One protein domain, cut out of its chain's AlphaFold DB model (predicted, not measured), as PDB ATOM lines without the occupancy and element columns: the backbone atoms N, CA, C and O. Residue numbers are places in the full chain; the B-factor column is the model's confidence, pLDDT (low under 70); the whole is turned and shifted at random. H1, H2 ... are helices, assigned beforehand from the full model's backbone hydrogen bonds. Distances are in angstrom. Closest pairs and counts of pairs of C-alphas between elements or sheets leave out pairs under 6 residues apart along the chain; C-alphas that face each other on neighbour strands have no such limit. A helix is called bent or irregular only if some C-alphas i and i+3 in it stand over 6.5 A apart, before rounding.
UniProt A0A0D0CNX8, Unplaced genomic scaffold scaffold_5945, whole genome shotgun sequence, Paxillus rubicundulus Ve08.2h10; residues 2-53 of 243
ATOM      1  N   GLN A   2     -23.650 -61.114  -2.265       61.91
ATOM      2  CA  GLN A   2     -23.819 -60.252  -3.459       61.91
ATOM      3  C   GLN A   2     -24.582 -58.927  -3.238       61.91
ATOM      4  O   GLN A   2     -24.331 -57.956  -3.946       61.91
ATOM      5  N   LEU A   3     -25.513 -58.862  -2.279       57.50
ATOM      6  CA  LEU A   3     -26.315 -57.654  -2.029       57.50
ATOM      7  C   LEU A   3     -25.511 -56.567  -1.291       57.50
ATOM      8  O   LEU A   3     -25.575 -55.400  -1.661       57.50
ATOM      9  N   LEU A   4     -24.679 -56.973  -0.325       57.91
ATOM     10  CA  LEU A   4     -23.770 -56.082   0.405       57.91
ATOM     11  C   LEU A   4     -22.725 -55.451  -0.524       57.91
ATOM     12  O   LEU A   4     -22.481 -54.254  -0.445       57.91
ATOM     13  N   GLU A   5     -22.168 -56.223  -1.461       69.75
ATOM     14  CA  GLU A   5     -21.226 -55.695  -2.457       69.75
ATOM     15  C   GLU A   5     -21.866 -54.690  -3.421       69.75
ATOM     16  O   GLU A   5     -21.192 -53.785  -3.915       69.75
ATOM     17  N   ARG A   6     -23.159 -54.846  -3.724       66.19
ATOM     18  CA  ARG A   6     -23.895 -53.899  -4.572       66.19
ATOM     19  C   ARG A   6     -24.167 -52.597  -3.829       66.19
ATOM     20  O   ARG A   6     -23.945 -51.533  -4.401       66.19
ATOM     21  N   VAL A   7     -24.578 -52.681  -2.565       71.19
ATOM     22  CA  VAL A   7     -24.785 -51.506  -1.704       71.19
ATOM     23  C   VAL A   7     -23.470 -50.755  -1.489       71.19
ATOM     24  O   VAL A   7     -23.434 -49.545  -1.678       71.19
ATOM     25  N   ASP A   8     -22.366 -51.455  -1.214       73.62
ATOM     26  CA  ASP A   8     -21.048 -50.834  -1.016       73.62
ATOM     27  C   ASP A   8     -20.548 -50.093  -2.269       73.62
ATOM     28  O   ASP A   8     -19.999 -48.994  -2.181       73.62
ATOM     29  N   ARG A   9     -20.805 -50.632  -3.469       74.75
ATOM     30  CA  ARG A   9     -20.489 -49.932  -4.727       74.75
ATOM     31  C   ARG A   9     -21.322 -48.667  -4.911       74.75
ATOM     32  O   ARG A   9     -20.769 -47.651  -5.319       74.75
ATOM     33  N   VAL A  10     -22.617 -48.709  -4.597       73.31
ATOM     34  CA  VAL A  10     -23.492 -47.526  -4.672       73.31
ATOM     35  C   VAL A  10     -23.037 -46.461  -3.674       73.31
ATOM     36  O   VAL A  10     -22.891 -45.302  -4.051       73.31
ATOM     37  N   LEU A  11     -22.720 -46.850  -2.437       77.00
ATOM     38  CA  LEU A  11     -22.212 -45.937  -1.410       77.00
ATOM     39  C   LEU A  11     -20.870 -45.306  -1.807       77.00
ATOM     40  O   LEU A  11     -20.677 -44.106  -1.619       77.00
ATOM     41  N   LYS A  12     -19.961 -46.076  -2.420       78.38
ATOM     42  CA  LYS A  12     -18.694 -45.550  -2.954       78.38
ATOM     43  C   LYS A  12     -18.904 -44.531  -4.069       78.38
ATOM     44  O   LYS A  12     -18.230 -43.505  -4.068       78.38
ATOM     45  N   VAL A  13     -19.837 -44.782  -4.988       78.44
ATOM     46  CA  VAL A  13     -20.161 -43.846  -6.077       78.44
ATOM     47  C   VAL A  13     -20.793 -42.565  -5.530       78.44
ATOM     48  O   VAL A  13     -20.390 -41.476  -5.932       78.44
ATOM     49  N   LEU A  14     -21.715 -42.672  -4.568       76.94
ATOM     50  CA  LEU A  14     -22.323 -41.508  -3.911       76.94
ATOM     51  C   LEU A  14     -21.265 -40.639  -3.215       76.94
ATOM     52  O   LEU A  14     -21.242 -39.425  -3.412       76.94
ATOM     53  N   ASN A  15     -20.331 -41.267  -2.495       78.00
ATOM     54  CA  ASN A  15     -19.246 -40.561  -1.818       78.00
ATOM     55  C   ASN A  15     -18.270 -39.892  -2.808       78.00
ATOM     56  O   ASN A  15     -17.844 -38.762  -2.594       78.00
ATOM     57  N   GLN A  16     -17.957 -40.547  -3.932       80.44
ATOM     58  CA  GLN A  16     -17.131 -39.966  -5.002       80.44
ATOM     59  C   GLN A  16     -17.803 -38.778  -5.704       80.44
ATOM     60  O   GLN A  16     -17.110 -37.890  -6.193       80.44
ATOM     61  N   MET A  17     -19.136 -38.745  -5.733       77.31
ATOM     62  CA  MET A  17     -19.916 -37.621  -6.254       77.31
ATOM     63  C   MET A  17     -20.160 -36.514  -5.215       77.31
ATOM     64  O   MET A  17     -20.839 -35.538  -5.522       77.31
ATOM     65  N   GLY A  18     -19.620 -36.644  -3.998       76.19
ATOM     66  CA  GLY A  18     -19.808 -35.669  -2.920       76.19
ATOM     67  C   GLY A  18     -21.230 -35.634  -2.351       76.19
ATOM     68  O   GLY A  18     -21.583 -34.691  -1.645       76.19
ATOM     69  N   LEU A  19     -22.056 -36.641  -2.651       75.62
ATOM     70  CA  LEU A  19     -23.420 -36.746  -2.150       75.62
ATOM     71  C   LEU A  19     -23.430 -37.591  -0.882       75.62
ATOM     72  O   LEU A  19     -23.063 -38.768  -0.887       75.62
ATOM     73  N   SER A  20     -23.893 -37.000   0.219       77.06
ATOM     74  CA  SER A  20     -24.140 -37.770   1.432       77.06
ATOM     75  C   SER A  20     -25.336 -38.699   1.224       77.06
ATOM     76  O   SER A  20     -26.290 -38.362   0.515       77.06
ATOM     77  N   VAL A  21     -25.332 -39.846   1.904       74.44
ATOM     78  CA  VAL A  21     -26.466 -40.784   1.899       74.44
ATOM     79  C   VAL A  21     -27.757 -40.084   2.331       74.44
ATOM     80  O   VAL A  21     -28.800 -40.330   1.738       74.44
ATOM     81  N   SER A  22     -27.679 -39.151   3.288       69.50
ATOM     82  CA  SER A  22     -28.821 -38.337   3.721       69.50
ATOM     83  C   SER A  22     -29.327 -37.383   2.636       69.50
ATOM     84  O   SER A  22     -30.527 -37.294   2.418       69.50
ATOM     85  N   SER A  23     -28.435 -36.704   1.907       73.00
ATOM     86  CA  SER A  23     -28.829 -35.808   0.810       73.00
ATOM     87  C   SER A  23     -29.474 -36.578  -0.343       73.00
ATOM     88  O   SER A  23     -30.443 -36.112  -0.946       73.00
ATOM     89  N   PHE A  24     -28.981 -37.790  -0.602       78.00
ATOM     90  CA  PHE A  24     -29.528 -38.693  -1.599       78.00
ATOM     91  C   PHE A  24     -30.918 -39.197  -1.198       78.00
ATOM     92  O   PHE A  24     -31.844 -39.102  -2.000       78.00
ATOM     93  N   THR A  25     -31.100 -39.676   0.038       73.94
ATOM     94  CA  THR A  25     -32.410 -40.157   0.509       73.94
ATOM     95  C   THR A  25     -33.429 -39.029   0.613       73.94
ATOM     96  O   THR A  25     -34.566 -39.210   0.185       73.94
ATOM     97  N   SER A  26     -33.031 -37.847   1.089       71.75
ATOM     98  CA  SER A  26     -33.892 -36.662   1.082       71.75
ATOM     99  C   SER A  26     -34.310 -36.284  -0.336       71.75
ATOM    100  O   SER A  26     -35.493 -36.097  -0.583       71.75
ATOM    101  N   SER A  27     -33.382 -36.261  -1.295       77.94
ATOM    102  CA  SER A  27     -33.717 -35.972  -2.697       77.94
ATOM    103  C   SER A  27     -34.657 -37.027  -3.288       77.94
ATOM    104  O   SER A  27     -35.612 -36.684  -3.980       77.94
ATOM    105  N   LEU A  28     -34.429 -38.304  -2.974       75.62
ATOM    106  CA  LEU A  28     -35.256 -39.419  -3.435       75.62
ATOM    107  C   LEU A  28     -36.699 -39.325  -2.919       75.62
ATOM    108  O   LEU A  28     -37.629 -39.620  -3.662       75.62
ATOM    109  N   ILE A  29     -36.883 -38.895  -1.668       73.00
ATOM    110  CA  ILE A  29     -38.201 -38.753  -1.032       73.00
ATOM    111  C   ILE A  29     -38.891 -37.438  -1.442       73.00
ATOM    112  O   ILE A  29     -40.116 -37.383  -1.541       73.00
ATOM    113  N   SER A  30     -38.127 -36.371  -1.684       76.81
ATOM    114  CA  SER A  30     -38.668 -35.038  -1.978       76.81
ATOM    115  C   SER A  30     -39.020 -34.804  -3.450       76.81
ATOM    116  O   SER A  30     -39.826 -33.923  -3.741       76.81
ATOM    117  N   LEU A  31     -38.445 -35.562  -4.385       77.50
ATOM    118  CA  LEU A  31     -38.689 -35.399  -5.819       77.50
ATOM    119  C   LEU A  31     -40.022 -36.042  -6.249       77.50
ATOM    120  O   LEU A  31     -40.199 -37.256  -6.161       77.50
ATOM    121  N   ASP A  32     -40.935 -35.234  -6.801       69.62
ATOM    122  CA  ASP A  32     -42.280 -35.662  -7.236       69.62
ATOM    123  C   ASP A  32     -42.270 -36.826  -8.235       69.62
ATOM    124  O   ASP A  32     -43.147 -37.687  -8.202       69.62
ATOM    125  N   GLN A  33     -41.239 -36.902  -9.078       72.75
ATOM    126  CA  GLN A  33     -41.067 -37.980 -10.055       72.75
ATOM    127  C   GLN A  33     -40.918 -39.374  -9.421       72.75
ATOM    128  O   GLN A  33     -41.143 -40.373 -10.100       72.75
ATOM    129  N   TYR A  34     -40.560 -39.459  -8.133       67.69
ATOM    130  CA  TYR A  34     -40.341 -40.724  -7.433       67.69
ATOM    131  C   TYR A  34     -41.461 -41.104  -6.454       67.69
ATOM    132  O   TYR A  34     -41.470 -42.230  -5.960       67.69
ATOM    133  N   LYS A  35     -42.455 -40.229  -6.232       64.62
ATOM    134  CA  LYS A  35     -43.564 -40.469  -5.286       64.62
ATOM    135  C   LYS A  35     -44.460 -41.658  -5.652       64.62
ATOM    136  O   LYS A  35     -45.040 -42.268  -4.763       64.62
ATOM    137  N   ASN A  36     -44.549 -42.004  -6.938       66.88
ATOM    138  CA  ASN A  36     -45.414 -43.082  -7.441       66.88
ATOM    139  C   ASN A  36     -44.701 -44.433  -7.606       66.88
ATOM    140  O   ASN A  36     -45.305 -45.388  -8.091       66.88
ATOM    141  N   TYR A  37     -43.418 -44.528  -7.248       77.75
ATOM    142  CA  TYR A  37     -42.704 -45.798  -7.315       77.75
ATOM    143  C   TYR A  37     -42.969 -46.622  -6.058       77.75
ATOM    144  O   TYR A  37     -42.713 -46.171  -4.943       77.75
ATOM    145  N   ASP A  38     -43.394 -47.868  -6.262       73.81
ATOM    146  CA  ASP A  38     -43.650 -48.850  -5.200       73.81
ATOM    147  C   ASP A  38     -42.450 -49.004  -4.249       73.81
ATOM    148  O   ASP A  38     -42.605 -49.078  -3.037       73.81
ATOM    149  N   ALA A  39     -41.226 -48.900  -4.773       71.25
ATOM    150  CA  ALA A  39     -40.003 -48.927  -3.974       71.25
ATOM    151  C   ALA A  39     -39.864 -47.740  -2.996       71.25
ATOM    152  O   ALA A  39     -39.323 -47.914  -1.907       71.25
ATOM    153  N   VAL A  40     -40.344 -46.542  -3.354       71.00
ATOM    154  CA  VAL A  40     -40.322 -45.359  -2.473       71.00
ATOM    155  C   VAL A  40     -41.465 -45.428  -1.467       71.00
ATOM    156  O   VAL A  40     -41.254 -45.130  -0.296       71.00
ATOM    157  N   ALA A  41     -42.640 -45.905  -1.881       70.88
ATOM    158  CA  ALA A  41     -43.742 -46.190  -0.964       70.88
ATOM    159  C   ALA A  41     -43.345 -47.251   0.080       70.88
ATOM    160  O   ALA A  41     -43.598 -47.066   1.268       70.88
ATOM    161  N   HIS A  42     -42.643 -48.306  -0.341       73.19
ATOM    162  CA  HIS A  42     -42.113 -49.350   0.533       73.19
ATOM    163  C   HIS A  42     -40.984 -48.840   1.444       73.19
ATOM    164  O   HIS A  42     -40.880 -49.247   2.599       73.19
ATOM    165  N   LEU A  43     -40.136 -47.931   0.950       72.25
ATOM    166  CA  LEU A  43     -39.101 -47.273   1.753       72.25
ATOM    167  C   LEU A  43     -39.710 -46.358   2.823       72.25
ATOM    168  O   LEU A  43     -39.199 -46.304   3.935       72.25
ATOM    169  N   LEU A  44     -40.793 -45.651   2.494       70.75
ATOM    170  CA  LEU A  44     -41.513 -44.780   3.424       70.75
ATOM    171  C   LEU A  44     -42.324 -45.584   4.443       70.75
ATOM    172  O   LEU A  44     -42.316 -45.234   5.621       70.75
ATOM    173  N   SER A  45     -42.960 -46.684   4.026       74.00
ATOM    174  CA  SER A  45     -43.715 -47.557   4.931       74.00
ATOM    175  C   SER A  45     -42.818 -48.270   5.945       74.00
ATOM    176  O   SER A  45     -43.214 -48.423   7.094       74.00
ATOM    177  N   HIS A  46     -41.584 -48.607   5.559       74.06
ATOM    178  CA  HIS A  46     -40.555 -49.155   6.454       74.06
ATOM    179  C   HIS A  46     -39.577 -48.080   6.952       74.06
ATOM    180  O   HIS A  46     -38.529 -48.390   7.521       74.06
ATOM    181  N   GLY A  47     -39.889 -46.799   6.733       70.06
ATOM    182  CA  GLY A  47     -38.997 -45.690   7.061       70.06
ATOM    183  C   GLY A  47     -38.738 -45.599   8.561       70.06
ATOM    184  O   GLY A  47     -37.617 -45.327   8.980       70.06
ATOM    185  N   LEU A  48     -39.754 -45.907   9.371       61.88
ATOM    186  CA  LEU A  48     -39.626 -45.953  10.823       61.88
ATOM    187  C   LEU A  48     -38.686 -47.081  11.270       61.88
ATOM    188  O   LEU A  48     -37.817 -46.840  12.102       61.88
ATOM    189  N   ASP A  49     -38.794 -48.268  10.671       71.19
ATOM    190  CA  ASP A  49     -37.933 -49.415  10.980       71.19
ATOM    191  C   ASP A  49     -36.485 -49.168  10.557       71.19
ATOM    192  O   ASP A  49     -35.558 -49.495  11.292       71.19
ATOM    193  N   LEU A  50     -36.277 -48.519   9.409       68.44
ATOM    194  CA  LEU A  50     -34.952 -48.112   8.941       68.44
ATOM    195  C   LEU A  50     -34.329 -47.050   9.845       68.44
ATOM    196  O   LEU A  50     -33.149 -47.142  10.173       68.44
ATOM    197  N   ILE A  51     -35.109 -46.061  10.281       67.50
ATOM    198  CA  ILE A  51     -34.646 -45.051  11.236       67.50
ATOM    199  C   ILE A  51     -34.346 -45.703  12.588       67.50
ATOM    200  O   ILE A  51     -33.326 -45.382  13.189       67.50
ATOM    201  N   ASN A  52     -35.185 -46.627  13.056       65.31
ATOM    202  CA  ASN A  52     -34.979 -47.351  14.311       65.31
ATOM    203  C   ASN A  52     -33.750 -48.272  14.242       65.31
ATOM    204  O   ASN A  52     -32.989 -48.333  15.200       65.31
ATOM    205  N   MET A  53     -33.502 -48.919  13.102       65.94
ATOM    206  CA  MET A  53     -32.315 -49.746  12.867       65.94
ATOM    207  C   MET A  53     -31.040 -48.901  12.744       65.94
ATOM    208  O   MET A  53     -30.003 -49.249  13.299       65.94
TER     209      MET A  53
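This is residues 2 to 53 of the 243 residues of an uncharacterized protein of Paxillus rubicundulus Ve08.2h10 (UniProt A0A0D0CNX8). Four helices make an open, three-sided frame with few contacts: the longest helix, H1, is one arm, H2 is the crossbar at a right angle to the end of H1, and short H3 with H4 following it makes the other side. The middle between H1 and the pair H3 and H4 is empty, and residues 2 to 9 of H1 and residues 45 to 53, with H4, stick out free at the two ends of the frame. The printed part has 52 residues with four named helices, in the order H1, H2, H3, H4, and no named strand; its class is all helix. It is only just loose, close to compact, with a radius of gyration of the C-alphas of 12.1 A, and the C-alphas span 27 by 22 by 20 A.

Find C-alpha 2 at (-23.819, -60.252, -3.459), where H1, residues 2 to 16, begins; from there the helix runs 21.4 A to C-alpha 16 at (-17.131, -39.966, -5.002), and you can watch y rise between these two points. Next look at residues 21 to 30, which are H2, 14.0 A from first to last C-alpha; here it is x that changes most, from C-alpha 21 at (-26.466, -40.784, 1.899) to C-alpha 30 at (-38.668, -35.038, -1.978). H3 is residues 38 to 45, 10.2 A long, and along it z goes from -5.200 at C-alpha 38 to 4.931 at C-alpha 45. H4 is residues 47 to 53, 9.7 A long, and ends at C-alpha 53 at (-32.315, -49.746, 12.867). No helix is bent or irregular.

Start from H1, which touches no helix. Near its end, look from Leu 14 to Val 21: these are the closest C-alphas of H1 and H2, 7.2 A apart. With 2 pairs of C-alphas within 8 A, H1 and H2 are close but not clearly touching. Their lines are about perpendicular, at 88 degrees, and their centres are 15.9 A apart. Go on along H2 to Ile 29, whose C-alpha is 7.1 A from that of Val 40, the closest pair of H2 and H3. These two helices are also close but not clearly touching, with 2 pairs of C-alphas within 8 A, and their lines are about perpendicular, at 73 degrees. H3 and H4 meet only through their link, and they are near each other, with 5 pairs of C-alphas within 10 A. H1 is apart from H3 and from H4, and H2 is apart from H4. There is no hairpin. Along the backbone, every pair of O of residue i and N of residue i+4 inside H1, H2, H3 and H4 is within hydrogen-bond range.

The two C-alphas farthest apart are those of Gln 2 and Asp 32, 31.0 A, while those of Gln 2 and Met 53, the first and last printed, are 21.2 A apart. Without the stretches that stand free, residues 2 to 9 and 45 to 53, the remaining 35 residues span 29 by 14 by 13 A. The printed part has no cut. The links from H1 to H2, with 4 residues, and from H3 to H4, with 1 residue, are tight; the link from H2 to H3, with 7 residues, is short, and no link is long. The mean pLDDT of the printed part is 72.0. Look at the B-factor column for the 15 residues under 70: residues 2 to 6, 22, 32, 34 to 36, 48 and 50 to 53. H4 has a mean pLDDT of 67.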